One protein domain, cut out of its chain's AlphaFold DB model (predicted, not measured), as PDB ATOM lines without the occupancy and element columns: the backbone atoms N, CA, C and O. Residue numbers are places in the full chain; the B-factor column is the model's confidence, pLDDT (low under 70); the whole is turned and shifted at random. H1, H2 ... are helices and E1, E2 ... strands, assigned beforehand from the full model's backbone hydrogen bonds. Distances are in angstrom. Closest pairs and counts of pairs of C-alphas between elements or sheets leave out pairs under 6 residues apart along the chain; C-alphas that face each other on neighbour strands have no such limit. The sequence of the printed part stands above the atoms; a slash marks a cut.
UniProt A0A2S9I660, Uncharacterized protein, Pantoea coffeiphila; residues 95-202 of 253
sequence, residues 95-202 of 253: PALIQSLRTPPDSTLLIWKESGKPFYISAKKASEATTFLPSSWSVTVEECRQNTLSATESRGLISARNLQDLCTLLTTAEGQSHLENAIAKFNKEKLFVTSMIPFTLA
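Overview. This is residues 95 to 202 of the 253 residues of an uncharacterized protein of Pantoea coffeiphila (UniProt A0A2S9I660). A small, twisted sheet of four short strands has one long, kinked helix, H4, running beside its edge strand E1 and on past it. H3 covers E3 on one face of the sheet, H1 packs on the further part of H4, and little H2 and a wide loop, residues 146 to 159, lie near the E4 end. The printed part has 108 residues, with four named helices and four named strands in the order H1 E1 E2 E3 E4 H2 H3 H4; the class is mixed, helices and strands. The sheet, in the order E1 E2 E3 E4, is antiparallel throughout. The whole is compact, with a radius of gyration of the C-alphas of 14.5 A, yet elongated in outline, spanning 48 by 29 by 24 A.

Arrangement. H1, residues 95 to 102, only grazes the sheet; it touches H4, residues 173 to 202, at a steep tilt of 62 degrees, opposite ways, and the C-alphas of Leu 97 and Thr 194 are the closest, 6.1 A apart. H4 touches H1 with residues 190 to 197 alone. E1, residues 107 to 111, E2, residues 118 to 122, E3, residues 125 to 128, and E4, residues 138 to 140, form a meander, each strand the antiparallel neighbour of the one before and each successive pair a hairpin. N 108 and O 121 are 2.9 A apart, N 120 and O 127 2.8 A, and N 126 and O 139 2.8 A, within hydrogen-bond range. H2, residues 141 to 145, only grazes the sheet. It touches H3, residues 160 to 171; the closest C-alphas, of Cys 144 and Cys 167, are 5.4 A apart. H3 is over E3 at a height over the sheet of 8.8 A and runs along the strands, only just, at 29 degrees on the local plane. H3 and H4 touch only at the corner, about perpendicular at 75 degrees, with the C-alphas of Leu 169 and Gly 175 closest at 4.1 A. H4 stands at the sheet's level, its height 2.9 A; the C-alphas of Thr 108 and Ile 183 are the closest of E1 and H4, 4.9 A apart. Every O i to N i+4 pair is within hydrogen-bond range in H1, H2 and H3, and 22 of 26 in H4.

Along the chain. H1 begins at C-alpha 95, (124.235, 74.198, 190.261). E1 is 13.2 A long, E2 13.7 A, H3 16.3 A. H4, 43.1 A long, has a kink of 34 degrees near residue 189 and ends at C-alpha 202, (127.904, 78.181, 205.261).

Size, cuts and confidence. The C-alphas farthest apart, of Gln 146 and Ala 202, are 48.8 A apart. The printed part has no cut. The link from H2 to H3 is long. Residues 147 to 157 are under 70 in pLDDT; the mean of the printed part is 83.3.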
ATOM      1  N   PRO A  95     124.643  75.074 191.357       90.81
ATOM      2  CA  PRO A  95     124.235  74.198 190.261       90.81
ATOM      3  C   PRO A  95     124.802  72.784 190.390       90.81
ATOM      4  O   PRO A  95     124.051  71.819 190.271       90.81
ATOM      5  N   ALA A  96     126.092  72.657 190.720       88.50
ATOM      6  CA  ALA A  96     126.744  71.363 190.921       88.50
ATOM      7  C   ALA A  96     126.118  70.572 192.082       88.50
ATOM      8  O   ALA A  96     125.877  69.368 191.963       88.50
ATOM      9  N   LEU A  97     125.793  71.249 193.189       91.81
ATOM     10  CA  LEU A  97     125.103  70.643 194.326       91.81
ATOM     11  C   LEU A  97     123.704  70.153 193.941       91.81
ATOM     12  O   LEU A  97     123.349  69.015 194.242       91.81
ATOM     13  N   ILE A  98     122.916  70.986 193.258       90.81
ATOM     14  CA  ILE A  98     121.553  70.636 192.844       90.81
ATOM     15  C   ILE A  98     121.570  69.460 191.867       90.81
ATOM     16  O   ILE A  98     120.794  68.525 192.046       90.81
ATOM     17  N   GLN A  99     122.462  69.471 190.874       89.94
ATOM     18  CA  GLN A  99     122.592  68.369 189.919       89.94
ATOM     19  C   GLN A  99     123.003  67.068 190.619       89.94
ATOM     20  O   GLN A  99     122.408  66.017 190.387       89.94
ATOM     21  N   SER A 100     123.946  67.139 191.563       88.56
ATOM     22  CA  SER A 100     124.362  65.975 192.358       88.56
ATOM     23  C   SER A 100     123.214  65.416 193.208       88.56
ATOM     24  O   SER A 100     123.010  64.202 193.274       88.56
ATOM     25  N   LEU A 101     122.415  66.292 193.827       88.75
ATOM     26  CA  LEU A 101     121.245  65.912 194.623       88.75
ATOM     27  C   LEU A 101     120.122  65.312 193.766       88.75
ATOM     28  O   LEU A 101     119.543  64.302 194.157       88.75
ATOM     29  N   ARG A 102     119.847  65.903 192.596       88.38
ATOM     30  CA  ARG A 102     118.817  65.451 191.646       88.38
ATOM     31  C   ARG A 102     119.229  64.236 190.819       88.38
ATOM     32  O   ARG A 102     118.380  63.685 190.124       88.38
ATOM     33  N   THR A 103     120.493  63.811 190.891       87.88
ATOM     34  CA  THR A 103     120.949  62.613 190.178       87.88
ATOM     35  C   THR A 103     120.115  61.409 190.638       87.88
ATOM     36  O   THR A 103     120.107  61.134 191.848       87.88
ATOM     37  N   PRO A 104     119.418  60.711 189.717       85.38
ATOM     38  CA  PRO A 104     118.596  59.554 190.058       85.38
ATOM     39  C   PRO A 104     119.423  58.434 190.717       85.38
ATOM     40  O   PRO A 104     120.649  58.414 190.577       85.38
ATOM     41  N   PRO A 105     118.783  57.494 191.436       84.25
ATOM     42  CA  PRO A 105     119.489  56.335 191.977       84.25
ATOM     43  C   PRO A 105     120.154  55.529 190.852       84.25
ATOM     44  O   PRO A 105     119.679  55.528 189.712       84.25
ATOM     45  N   ASP A 106     121.282  54.894 191.172       86.50
ATOM     46  CA  ASP A 106     122.082  54.075 190.247       86.50
ATOM     47  C   ASP A 106     122.457  54.791 188.943       86.50
ATOM     48  O   ASP A 106     122.571  54.194 187.872       86.50
ATOM     49  N   SER A 107     122.606  56.110 189.031       88.06
ATOM     50  CA  SER A 107     122.990  56.971 187.922       88.06
ATOM     51  C   SER A 107     124.221  57.783 188.304       88.06
ATOM     52  O   SER A 107     124.444  58.093 189.474       88.06
ATOM     53  N   THR A 108     125.008  58.157 187.305       91.38
ATOM     54  CA  THR A 108     126.141  59.068 187.455       91.38
ATOM     55  C   THR A 108     125.867  60.373 186.716       91.38
ATOM     56  O   THR A 108     125.116  60.404 185.738       91.38
ATOM     57  N   LEU A 109     126.481  61.454 187.191       91.25
ATOM     58  CA  LEU A 109     126.524  62.742 186.511       91.25
ATOM     59  C   LEU A 109     127.818  62.818 185.697       91.25
ATOM     60  O   LEU A 109     128.908  62.756 186.262       91.25
ATOM     61  N   LEU A 110     127.701  62.954 184.379       89.38
ATOM     62  CA  LEU A 110     128.834  63.120 183.469       89.38
ATOM     63  C   LEU A 110     128.724  64.444 182.717       89.38
ATOM     64  O   LEU A 110     127.661  65.058 182.663       89.38
ATOM     65  N   ILE A 111     129.838  64.894 182.145       89.50
ATOM     66  CA  ILE A 111     129.922  66.146 181.393       89.50
ATOM     67  C   ILE A 111     130.529  65.851 180.029       89.50
ATOM     68  O   ILE A 111     131.589  65.231 179.930       89.50
ATOM     69  N   TRP A 112     129.875  66.321 178.970       84.75
ATOM     70  CA  TRP A 112     130.427  66.252 177.623       84.75
ATOM     71  C   TRP A 112     131.691  67.101 177.517       84.75
ATOM     72  O   TRP A 112     131.646  68.307 177.753       84.75
ATOM     73  N   LYS A 113     132.807  66.505 177.090       85.62
ATOM     74  CA  LYS A 113     134.082  67.223 176.953       85.62
ATOM     75  C   LYS A 113     134.016  68.367 175.935       85.62
ATOM     76  O   LYS A 113     134.598  69.418 176.174       85.62
ATOM     77  N   GLU A 114     133.309  68.168 174.821       81.44
ATOM     78  CA  GLU A 114     133.225  69.162 173.740       81.44
ATOM     79  C   GLU A 114     132.295  70.337 174.077       81.44
ATOM     80  O   GLU A 114     132.601  71.476 173.745       81.44
ATOM     81  N   SER A 115     131.161  70.078 174.739       81.44
ATOM     82  CA  SER A 115     130.134  71.105 174.981       81.44
ATOM     83  C   SER A 115     130.067  71.609 176.422       81.44
ATOM     84  O   SER A 115     129.365  72.579 176.693       81.44
ATOM     85  N   GLY A 116     130.735  70.940 177.367       82.69
ATOM     86  CA  GLY A 116     130.632  71.231 178.798       82.69
ATOM     87  C   GLY A 116     129.242  70.971 179.389       82.69
ATOM     88  O   GLY A 116     128.996  71.320 180.542       82.69
ATOM     89  N   LYS A 117     128.316  70.379 178.621       85.88
ATOM     90  CA  LYS A 117     126.942  70.139 179.070       85.88
ATOM     91  C   LYS A 117     126.874  68.897 179.963       85.88
ATOM     92  O   LYS A 117     127.356  67.838 179.545       85.88
ATOM     93  N   PRO A 118     126.275  68.998 181.159       89.31
ATOM     94  CA  PRO A 118     126.125  67.861 182.050       89.31
ATOM     95  C   PRO A 118     124.929  66.980 181.644       89.31
ATOM     96  O   PRO A 118     123.924  67.462 181.118       89.31
ATOM     97  N   PHE A 119     125.020  65.680 181.913       90.19
ATOM     98  CA  PHE A 119     123.951  64.707 181.695       90.19
ATOM     99  C   PHE A 119     123.978  63.603 182.757       90.19
ATOM    100  O   PHE A 119     125.031  63.251 183.290       90.19
ATOM    101  N   TYR A 120     122.806  63.060 183.069       91.31
ATOM    102  CA  TYR A 120     122.661  61.875 183.903       91.31
ATOM    103  C   TYR A 120     122.674  60.629 183.023       91.31
ATOM    104  O   TYR A 120     122.023  60.603 181.979       91.31
ATOM    105  N   ILE A 121     123.360  59.579 183.462       90.88
ATOM    106  CA  ILE A 121     123.343  58.281 182.787       90.88
ATOM    107  C   ILE A 121     123.293  57.145 183.808       90.88
ATOM    108  O   ILE A 121     123.985  57.171 184.826       90.88
ATOM    109  N   SER A 122     122.448  56.158 183.533       90.50
ATOM    110  CA  SER A 122     122.323  54.897 184.260       90.50
ATOM    111  C   SER A 122     122.386  53.733 183.286       90.50
ATOM    112  O   SER A 122     122.313  53.928 182.073       90.50
ATOM    113  N   ALA A 123     122.444  52.506 183.803       87.12
ATOM    114  CA  ALA A 123     122.463  51.300 182.975       87.12
ATOM    115  C   ALA A 123     121.258  51.166 182.018       87.12
ATOM    116  O   ALA A 123     121.298  50.356 181.100       87.12
ATOM    117  N   LYS A 124     120.172  51.925 182.235       86.50
ATOM    118  CA  LYS A 124     118.918  51.804 181.472       86.50
ATOM    119  C   LYS A 124     118.555  53.046 180.660       86.50
ATOM    120  O   LYS A 124     117.793  52.934 179.699       86.50
ATOM    121  N   LYS A 125     119.031  54.226 181.064       88.31
ATOM    122  CA  LYS A 125     118.642  55.497 180.445       88.31
ATOM    123  C   LYS A 125     119.702  56.576 180.608       88.31
ATOM    124  O   LYS A 125     120.444  56.586 181.586       88.31
ATOM    125  N   ALA A 126     119.684  57.537 179.699       88.38
ATOM    126  CA  ALA A 126     120.407  58.793 179.798       88.38
ATOM    127  C   ALA A 126     119.444  59.975 179.651       88.38
ATOM    128  O   ALA A 126     118.459  59.895 178.923       88.38
ATOM    129  N   SER A 127     119.714  61.074 180.343       87.62
ATOM    130  CA  SER A 127     118.884  62.282 180.310       87.62
ATOM    131  C   SER A 127     119.723  63.523 180.572       87.62
ATOM    132  O   SER A 127     120.759  63.442 181.230       87.62
ATOM    133  N   GLU A 128     119.264  64.684 180.121       87.00
ATOM    134  CA  GLU A 128     119.925  65.956 180.402       87.00
ATOM    135  C   GLU A 128     120.011  66.241 181.908       87.00
ATOM    136  O   GLU A 128     119.054  66.023 182.655       87.00
ATOM    137  N   ALA A 129     121.153  66.770 182.361       87.12
ATOM    138  CA  ALA A 129     121.289  67.214 183.737       87.12
ATOM    139  C   ALA A 129     120.898  68.680 183.859       87.12
ATOM    140  O   ALA A 129     121.659  69.600 183.562       87.12
ATOM    141  N   THR A 130     119.684  68.897 184.338       83.25
ATOM    142  CA  THR A 130     119.129  70.225 184.553       83.25
ATOM    143  C   THR A 130     119.158  70.608 186.031       83.25
ATOM    144  O   THR A 130     119.023  69.776 186.933       83.25
ATOM    145  N   THR A 131     119.320  71.905 186.292       80.50
ATOM    146  CA  THR A 131     119.322  72.446 187.658       80.50
ATOM    147  C   THR A 131     117.896  72.662 188.165       80.50
ATOM    148  O   THR A 131     117.534  72.167 189.227       80.50
ATOM    149  N   PHE A 132     117.057  73.356 187.391       77.44
ATOM    150  CA  PHE A 132     115.689  73.709 187.801       77.44
ATOM    151  C   PHE A 132     114.610  73.219 186.836       77.44
ATOM    152  O   PHE A 132     113.522  72.873 187.287       77.44
ATOM    153  N   LEU A 133     114.926  73.144 185.544       81.06
ATOM    154  CA  LEU A 133     113.997  72.755 184.484       81.06
ATOM    155  C   LEU A 133     113.833  71.230 184.395       81.06
ATOM    156  O   LEU A 133     114.710  70.502 184.863       81.06
ATOM    157  N   PRO A 134     112.737  70.724 183.812       77.06
ATOM    158  CA  PRO A 134     112.669  69.327 183.398       77.06
ATOM    159  C   PRO A 134     113.712  69.038 182.311       77.06
ATOM    160  O   PRO A 134     114.151  69.946 181.605       77.06
ATOM    161  N   SER A 135     114.116  67.773 182.202       79.44
ATOM    162  CA  SER A 135     115.047  67.329 181.161       79.44
ATOM    163  C   SER A 135     114.445  67.577 179.783       79.44
ATOM    164  O   SER A 135     113.317  67.153 179.539       79.44
ATOM    165  N   SER A 136     115.187  68.229 178.888       79.81
ATOM    166  CA  SER A 136     114.699  68.485 177.528       79.81
ATOM    167  C   SER A 136     114.788  67.246 176.629       79.81
ATOM    168  O   SER A 136     114.070  67.142 175.640       79.81
ATOM    169  N   TRP A 137     115.628  66.271 176.989       84.44
ATOM    170  CA  TRP A 137     115.759  65.003 176.275       84.44
ATOM    171  C   TRP A 137     115.997  63.827 177.226       84.44
ATOM    172  O   TRP A 137     116.497  63.971 178.342       84.44
ATOM    173  N   SER A 138     115.632  62.635 176.772       85.69
ATOM    174  CA  SER A 138     115.821  61.358 177.457       85.69
ATOM    175  C   SER A 138     116.038  60.297 176.383       85.69
ATOM    176  O   SER A 138     115.375  60.355 175.353       85.69
ATOM    177  N   VAL A 139     116.962  59.369 176.612       85.31
ATOM    178  CA  VAL A 139     117.262  58.249 175.712       85.31
ATOM    179  C   VAL A 139     117.296  56.967 176.529       85.31
ATOM    180  O   VAL A 139     117.967  56.907 177.563       85.31
ATOM    181  N   THR A 140     116.586  55.937 176.080       87.00
ATOM    182  CA  THR A 140     116.573  54.619 176.735       87.00
ATOM    183  C   THR A 140     117.390  53.580 175.964       87.00
ATOM    184  O   THR A 140     117.645  53.722 174.769       87.00
ATOM    185  N   VAL A 141     117.813  52.504 176.642       86.75
ATOM    186  CA  VAL A 141     118.527  51.383 175.991       86.75
ATOM    187  C   VAL A 141     117.702  50.773 174.853       86.75
ATOM    188  O   VAL A 141     118.262  50.403 173.822       86.75
ATOM    189  N   GLU A 142     116.379  50.686 175.011       83.94
ATOM    190  CA  GLU A 142     115.517  50.066 174.001       83.94
ATOM    191  C   GLU A 142     115.369  50.935 172.750       83.94
ATOM    192  O   GLU A 142     115.422  50.406 171.641       83.94
ATOM    193  N   GLU A 143     115.314  52.262 172.906       82.25
ATOM    194  CA  GLU A 143     115.375  53.207 171.781       82.25
ATOM    195  C   GLU A 143     116.696  53.085 171.004       82.25
ATOM    196  O   GLU A 143     116.698  53.131 169.773       82.25
ATOM    197  N   CYS A 144     117.817  52.865 171.702       83.12
ATOM    198  CA  CYS A 144     119.113  52.624 171.062       83.12
ATOM    199  C   CYS A 144     119.172  51.282 170.312       83.12
ATOM    200  O   CYS A 144     119.827  51.188 169.278       83.12
ATOM    201  N   ARG A 145     118.503  50.232 170.814       81.25
ATOM    202  CA  ARG A 145     118.521  48.885 170.209       81.25
ATOM    203  C   ARG A 145     117.593  48.745 169.017       81.25
ATOM    204  O   ARG A 145     117.945  48.102 168.035       81.25
ATOM    205  N   GLN A 146     116.402  49.318 169.111       73.81
ATOM    206  CA  GLN A 146     115.390  49.196 168.069       73.81
ATOM    207  C   GLN A 146     115.679  50.113 166.870       73.81
ATOM    208  O   GLN A 146     114.972  50.048 165.868       73.81
ATOM    209  N   ASN A 147     116.694  50.986 166.970       64.75
ATOM    210  CA  ASN A 147     117.000  52.061 166.019       64.75
ATOM    211  C   ASN A 147     115.778  52.961 165.708       64.75
ATOM    212  O   ASN A 147     115.818  53.833 164.838       64.75
ATOM    213  N   THR A 148     114.689  52.787 166.465       56.34
ATOM    214  CA  THR A 148     113.497  53.618 166.536       56.34
ATOM    215  C   THR A 148     113.812  54.794 167.440       56.34
ATOM    216  O   THR A 148     113.118  55.096 168.404       56.34
ATOM    217  N   LEU A 149     114.804  55.582 167.034       56.72
ATOM    218  CA  LEU A 149     114.800  57.007 167.335       56.72
ATOM    219  C   LEU A 149     113.686  57.652 166.499       56.72
ATOM    220  O   LEU A 149     113.934  58.521 165.667       56.72
ATOM    221  N   SER A 150     112.450  57.164 166.636       46.25
ATOM    222  CA  SER A 150     111.288  57.723 165.972       46.25
ATOM    223  C   SER A 150     111.006  59.059 166.635       46.25
ATOM    224  O   SER A 150     110.389  59.136 167.688       46.25
ATOM    225  N   ALA A 151     111.568  60.098 166.021       48.62
ATOM    226  CA  ALA A 151     111.023  61.437 165.904       48.62
ATOM    227  C   ALA A 151     109.786  61.704 166.774       48.62
ATOM    228  O   ALA A 151     108.670  61.445 166.333       48.62
ATOM    229  N   THR A 152     109.963  62.312 167.949       42.84
ATOM    230  CA  THR A 152     108.984  63.328 168.362       42.84
ATOM    231  C   THR A 152     109.596  64.478 169.167       42.84
ATOM    232  O   THR A 152     109.197  65.603 168.906       42.84
ATOM    233  N   GLU A 153     110.615  64.298 170.028       48.97
ATOM    234  CA  GLU A 153     111.062  65.444 170.871       48.97
ATOM    235  C   GLU A 153     112.586  65.639 171.061       48.97
ATOM    236  O   GLU A 153     113.019  66.752 171.342       48.97
ATOM    237  N   SER A 154     113.447  64.636 170.838       50.97
ATOM    238  CA  SER A 154     114.879  64.719 171.213       50.97
ATOM    239  C   SER A 154     115.858  65.139 170.099       50.97
ATOM    240  O   SER A 154     116.935  65.658 170.397       50.97
ATOM    241  N   ARG A 155     115.513  64.973 168.811       49.66
ATOM    242  CA  ARG A 155     116.447  65.198 167.676       49.66
ATOM    243  C   ARG A 155     116.875  66.657 167.458       49.66
ATOM    244  O   ARG A 155     117.884  66.883 166.800       49.66
ATOM    245  N   GLY A 156     116.146  67.636 167.998       55.06
ATOM    246  CA  GLY A 156     116.552  69.049 167.951       55.06
ATOM    247  C   GLY A 156     117.514  69.462 169.072       55.06
ATOM    248  O   GLY A 156     118.154  70.505 168.977       55.06
ATOM    249  N   LEU A 157     117.616  68.656 170.135       65.19
ATOM    250  CA  LEU A 157     118.269  69.035 171.394       65.19
ATOM    251  C   LEU A 157     119.585  68.282 171.639       65.19
ATOM    252  O   LEU A 157     120.457  68.797 172.344       65.19
ATOM    253  N   ILE A 158     119.767  67.109 171.017       73.31
ATOM    254  CA  ILE A 158     121.009  66.327 171.062       73.31
ATOM    255  C   ILE A 158     121.632  66.176 169.669       73.31
ATOM    256  O   ILE A 158     120.939  65.902 168.690       73.31
ATOM    257  N   SER A 159     122.953  66.352 169.565       78.69
ATOM    258  CA  SER A 159     123.667  66.129 168.303       78.69
ATOM    259  C   SER A 159     123.688  64.637 167.953       78.69
ATOM    260  O   SER A 159     123.766  63.783 168.838       78.69
ATOM    261  N   ALA A 160     123.669  64.314 166.656       78.31
ATOM    262  CA  ALA A 160     123.720  62.927 166.182       78.31
ATOM    263  C   ALA A 160     124.946  62.165 166.719       78.31
ATOM    264  O   ALA A 160     124.847  60.990 167.059       78.31
ATOM    265  N   ARG A 161     126.081  62.861 166.866       80.62
ATOM    266  CA  ARG A 161     127.317  62.304 167.425       80.62
ATOM    267  C   ARG A 161     127.179  61.941 168.904       80.62
ATOM    268  O   ARG A 161     127.442  60.803 169.268       80.62
ATOM    269  N   ASN A 162     126.688  62.864 169.735       82.88
ATOM    270  CA  ASN A 162     126.504  62.611 171.169       82.88
ATOM    271  C   ASN A 162     125.482  61.494 171.417       82.88
ATOM    272  O   ASN A 162     125.600  60.738 172.377       82.88
ATOM    273  N   LEU A 163     124.472  61.393 170.551       82.88
ATOM    274  CA  LEU A 163     123.481  60.327 170.602       82.88
ATOM    275  C   LEU A 163     124.096  58.959 170.286       82.88
ATOM    276  O   LEU A 163     123.815  57.987 170.982       82.88
ATOM    277  N   GLN A 164     124.959  58.891 169.269       83.44
ATOM    278  CA  GLN A 164     125.679  57.669 168.930       83.44
ATOM    279  C   GLN A 164     126.612  57.241 170.070       83.44
ATOM    280  O   GLN A 164     126.547  56.088 170.492       83.44
ATOM    281  N   ASP A 165     127.380  58.176 170.637       85.12
ATOM    282  CA  ASP A 165     128.263  57.914 171.780       85.12
ATOM    283  C   ASP A 165     127.480  57.403 173.005       85.12
ATOM    284  O   ASP A 165     127.891  56.437 173.654       85.12
ATOM    285  N   LEU A 166     126.316  57.998 173.301       87.19
ATOM    286  CA  LEU A 166     125.413  57.528 174.361       87.19
ATOM    287  C   LEU A 166     124.924  56.104 174.111       87.19
ATOM    288  O   LEU A 166     124.950  55.278 175.024       87.19
ATOM    289  N   CYS A 167     124.476  55.804 172.894       85.88
ATOM    290  CA  CYS A 167     123.993  54.470 172.571       85.88
ATOM    291  C   CYS A 167     125.113  53.429 172.646       85.88
ATOM    292  O   CYS A 167     124.878  52.335 173.157       85.88
ATOM    293  N   THR A 168     126.340  53.762 172.236       86.44
ATOM    294  CA  THR A 168     127.505  52.889 172.427       86.44
ATOM    295  C   THR A 168     127.761  52.629 173.912       86.44
ATOM    296  O   THR A 168     127.895  51.470 174.307       86.44
ATOM    297  N   LEU A 169     127.741  53.666 174.755       86.44
ATOM    298  CA  LEU A 169     127.890  53.537 176.212       86.44
ATOM    299  C   LEU A 169     126.805  52.659 176.857       86.44
ATOM    300  O   LEU A 169     127.101  51.889 177.766       86.44
ATOM    301  N   LEU A 170     125.561  52.759 176.388       87.00
ATOM    302  CA  LEU A 170     124.410  52.046 176.954       87.00
ATOM    303  C   LEU A 170     124.296  50.581 176.494       87.00
ATOM    304  O   LEU A 170     123.777  49.739 177.231       87.00
ATOM    305  N   THR A 171     124.739  50.270 175.273       86.06
ATOM    306  CA  THR A 171     124.481  48.965 174.632       86.06
ATOM    307  C   THR A 171     125.684  48.027 174.604       86.06
ATOM    308  O   THR A 171     125.487  46.814 174.527       86.06
ATOM    309  N   THR A 172     126.913  48.547 174.677       88.12
ATOM    310  CA  THR A 172     128.129  47.722 174.616       88.12
ATOM    311  C   THR A 172     128.537  47.202 175.993       88.12
ATOM    312  O   THR A 172     128.380  47.890 177.000       88.12
ATOM    313  N   ALA A 173     129.107  45.994 176.042       87.06
ATOM    314  CA  ALA A 173     129.592  45.398 177.291       87.06
ATOM    315  C   ALA A 173     130.714  46.233 177.940       87.06
ATOM    316  O   ALA A 173     130.737  46.415 179.156       87.06
ATOM    317  N   GLU A 174     131.613  46.792 177.124       87.50
ATOM    318  CA  GLU A 174     132.673  47.695 177.585       87.50
ATOM    319  C   GLU A 174     132.088  48.998 178.156       87.50
ATOM    320  O   GLU A 174     132.442  49.404 179.265       87.50
ATOM    321  N   GLY A 175     131.117  49.606 177.462       84.94
ATOM    322  CA  GLY A 175     130.404  50.795 177.933       84.94
ATOM    323  C   GLY A 175     129.678  50.575 179.261       84.94
ATOM    324  O   GLY A 175     129.780  51.408 180.162       84.94
ATOM    325  N   GLN A 176     129.026  49.421 179.427       86.62
ATOM    326  CA  GLN A 176     128.359  49.049 180.677       86.62
ATOM    327  C   GLN A 176     129.350  48.877 181.833       86.62
ATOM    328  O   GLN A 176     129.107  49.408 182.916       86.62
ATOM    329  N   SER A 177     130.504  48.242 181.605       89.31
ATOM    330  CA  SER A 177     131.550  48.126 182.630       89.31
ATOM    331  C   SER A 177     132.124  49.492 183.037       89.31
ATOM    332  O   SER A 177     132.316  49.775 184.225       89.31
ATOM    333  N   HIS A 178     132.350  50.392 182.074       88.44
ATOM    334  CA  HIS A 178     132.750  51.769 182.371       88.44
ATOM    335  C   HIS A 178     131.691  52.514 183.186       88.44
ATOM    336  O   HIS A 178     132.031  53.255 184.113       88.44
ATOM    337  N   LEU A 179     130.419  52.307 182.859       90.38
ATOM    338  CA  LEU A 179     129.301  52.950 183.526       90.38
ATOM    339  C   LEU A 179     129.130  52.463 184.968       90.38
ATOM    340  O   LEU A 179     128.953  53.289 185.859       90.38
ATOM    341  N   GLU A 180     129.248  51.161 185.224       90.81
ATOM    342  CA  GLU A 180     129.217  50.596 186.579       90.81
ATOM    343  C   GLU A 180     130.325  51.183 187.461       90.81
ATOM    344  O   GLU A 180     130.064  51.656 188.573       90.81
ATOM    345  N   ASN A 181     131.551  51.246 186.934       91.31
ATOM    346  CA  ASN A 181     132.681  51.866 187.622       91.31
ATOM    347  C   ASN A 181     132.440  53.362 187.891       91.31
ATOM    348  O   ASN A 181     132.741  53.859 188.981       91.31
ATOM    349  N   ALA A 182     131.870  54.083 186.921       90.19
ATOM    350  CA  ALA A 182     131.536  55.496 187.065       90.19
ATOM    351  C   ALA A 182     130.441  55.727 188.120       90.19
ATOM    352  O   ALA A 182     130.594  56.614 188.957       90.19
ATOM    353  N   ILE A 183     129.387  54.906 188.143       91.81
ATOM    354  CA  ILE A 183     128.308  54.970 189.140       91.81
ATOM    355  C   ILE A 183     128.853  54.683 190.542       91.81
ATOM    356  O   ILE A 183     128.576  55.437 191.478       91.81
ATOM    357  N   ALA A 184     129.668  53.636 190.701       90.38
ATOM    358  CA  ALA A 184     130.268  53.292 191.989       90.38
ATOM    359  C   ALA A 184     131.144  54.435 192.532       90.38
ATOM    360  O   ALA A 184     131.044  54.808 193.705       90.38
ATOM    361  N   LYS A 185     131.962  55.043 191.663       90.88
ATOM    362  CA  LYS A 185     132.785  56.206 192.007       90.88
ATOM    363  C   LYS A 185     131.926  57.425 192.352       90.88
ATOM    364  O   LYS A 185     132.148  58.051 193.390       90.88
ATOM    365  N   PHE A 186     130.921  57.724 191.534       90.31
ATOM    366  CA  PHE A 186     130.034  58.864 191.734       90.31
ATOM    367  C   PHE A 186     129.243  58.758 193.037       90.31
ATOM    368  O   PHE A 186     129.132  59.747 193.747       90.31
ATOM    369  N   ASN A 187     128.760  57.577 193.427       86.75
ATOM    370  CA  ASN A 187     128.060  57.404 194.703       86.75
ATOM    371  C   ASN A 187     128.937  57.770 195.912       86.75
ATOM    372  O   ASN A 187     128.458  58.386 196.867       86.75
ATOM    373  N   LYS A 188     130.237  57.454 195.855       86.06
ATOM    374  CA  LYS A 188     131.203  57.850 196.889       86.06
ATOM    375  C   LYS A 188     131.450  59.360 196.884       86.06
ATOM    376  O   LYS A 188     131.475  59.990 197.940       86.06
ATOM    377  N   GLU A 189     131.618  59.946 195.702       86.75
ATOM    378  CA  GLU A 189     131.895  61.378 195.535       86.75
ATOM    379  C   GLU A 189     130.668  62.255 195.815       86.75
ATOM    380  O   GLU A 189     130.807  63.329 196.393       86.75
ATOM    381  N   LYS A 190     129.459  61.786 195.503       87.38
ATOM    382  CA  LYS A 190     128.190  62.479 195.754       87.38
ATOM    383  C   LYS A 190     128.036  62.810 197.229       87.38
ATOM    384  O   LYS A 190     127.716  63.945 197.559       87.38
ATOM    385  N   LEU A 191     128.329  61.863 198.122       84.69
ATOM    386  CA  LEU A 191     128.251  62.103 199.564       84.69
ATOM    387  C   LEU A 191     129.240  63.190 200.011       84.69
ATOM    388  O   LEU A 191     128.892  64.058 200.812       84.69
ATOM    389  N   PHE A 192     130.445  63.189 199.437       86.38
ATOM    390  CA  PHE A 192     131.444  64.224 199.685       86.38
ATOM    391  C   PHE A 192     130.989  65.595 199.167       86.38
ATOM    392  O   PHE A 192     130.989  66.561 199.925       86.38
ATOM    393  N   VAL A 193     130.538  65.686 197.913       88.06
ATOM    394  CA  VAL A 193     130.072  66.927 197.271       88.06
ATOM    395  C   VAL A 193     128.855  67.502 197.996       88.06
ATOM    396  O   VAL A 193     128.828  68.690 198.327       88.06
ATOM    397  N   THR A 194     127.871  66.657 198.312       88.81
ATOM    398  CA  THR A 194     126.652  67.044 199.030       88.81
ATOM    399  C   THR A 194     126.935  67.529 200.450       88.81
ATOM    400  O   THR A 194     126.169  68.336 200.962       88.81
ATOM    401  N   SER A 195     128.029  67.100 201.086       90.00
ATOM    402  CA  SER A 195     128.417  67.572 202.420       90.00
ATOM    403  C   SER A 195     129.330  68.807 202.375       90.00
ATOM    404  O   SER A 195     129.084  69.795 203.069       90.00
ATOM    405  N   MET A 196     130.359  68.789 201.527       91.81
ATOM    406  CA  MET A 196     131.399  69.820 201.498       91.81
ATOM    407  C   MET A 196     130.931  71.141 200.897       91.81
ATOM    408  O   MET A 196     131.308  72.202 201.399       91.81
ATOM    409  N   ILE A 197     130.103  71.112 199.847       93.25
ATOM    410  CA  ILE A 197     129.591  72.343 199.233       93.25
ATOM    411  C   ILE A 197     128.768  73.180 200.226       93.25
ATOM    412  O   ILE A 197     129.119  74.348 200.425       93.25
ATOM    413  N   PRO A 198     127.706  72.655 200.873       93.94
ATOM    414  CA  PRO A 198     126.921  73.461 201.802       93.94
ATOM    415  C   PRO A 198     127.742  73.901 203.012       93.94
ATOM    416  O   PRO A 198     127.565  75.024 203.473       93.94
ATOM    417  N   PHE A 199     128.682  73.074 203.488       94.00
ATOM    418  CA  PHE A 199     129.606  73.478 204.546       94.00
ATOM    419  C   PHE A 199     130.453  74.689 204.129       94.00
ATOM    420  O   PHE A 199     130.525  75.678 204.856       94.00
ATOM    421  N   THR A 200     131.031  74.658 202.928       93.31
ATOM    422  CA  THR A 200     131.844  75.760 202.391       93.31
ATOM    423  C   THR A 200     131.022  77.043 202.245       93.31
ATOM    424  O   THR A 200     131.446  78.105 202.701       93.31
ATOM    425  N   LEU A 201     129.814  76.951 201.675       95.38
ATOM    426  CA  LEU A 201     128.906  78.096 201.548       95.38
ATOM    427  C   LEU A 201     128.488  78.649 202.919       95.38
ATOM    428  O   LEU A 201     128.446  79.866 203.098       95.38
ATOM    429  N   ALA A 202     128.239  77.777 203.900       95.19
ATOM    430  CA  ALA A 202     127.904  78.181 205.261       95.19
ATOM    431  C   ALA A 202     129.055  78.937 205.941       95.19
ATOM    432  O   ALA A 202     128.802  79.941 206.604       95.19
TER     433      ALA A 202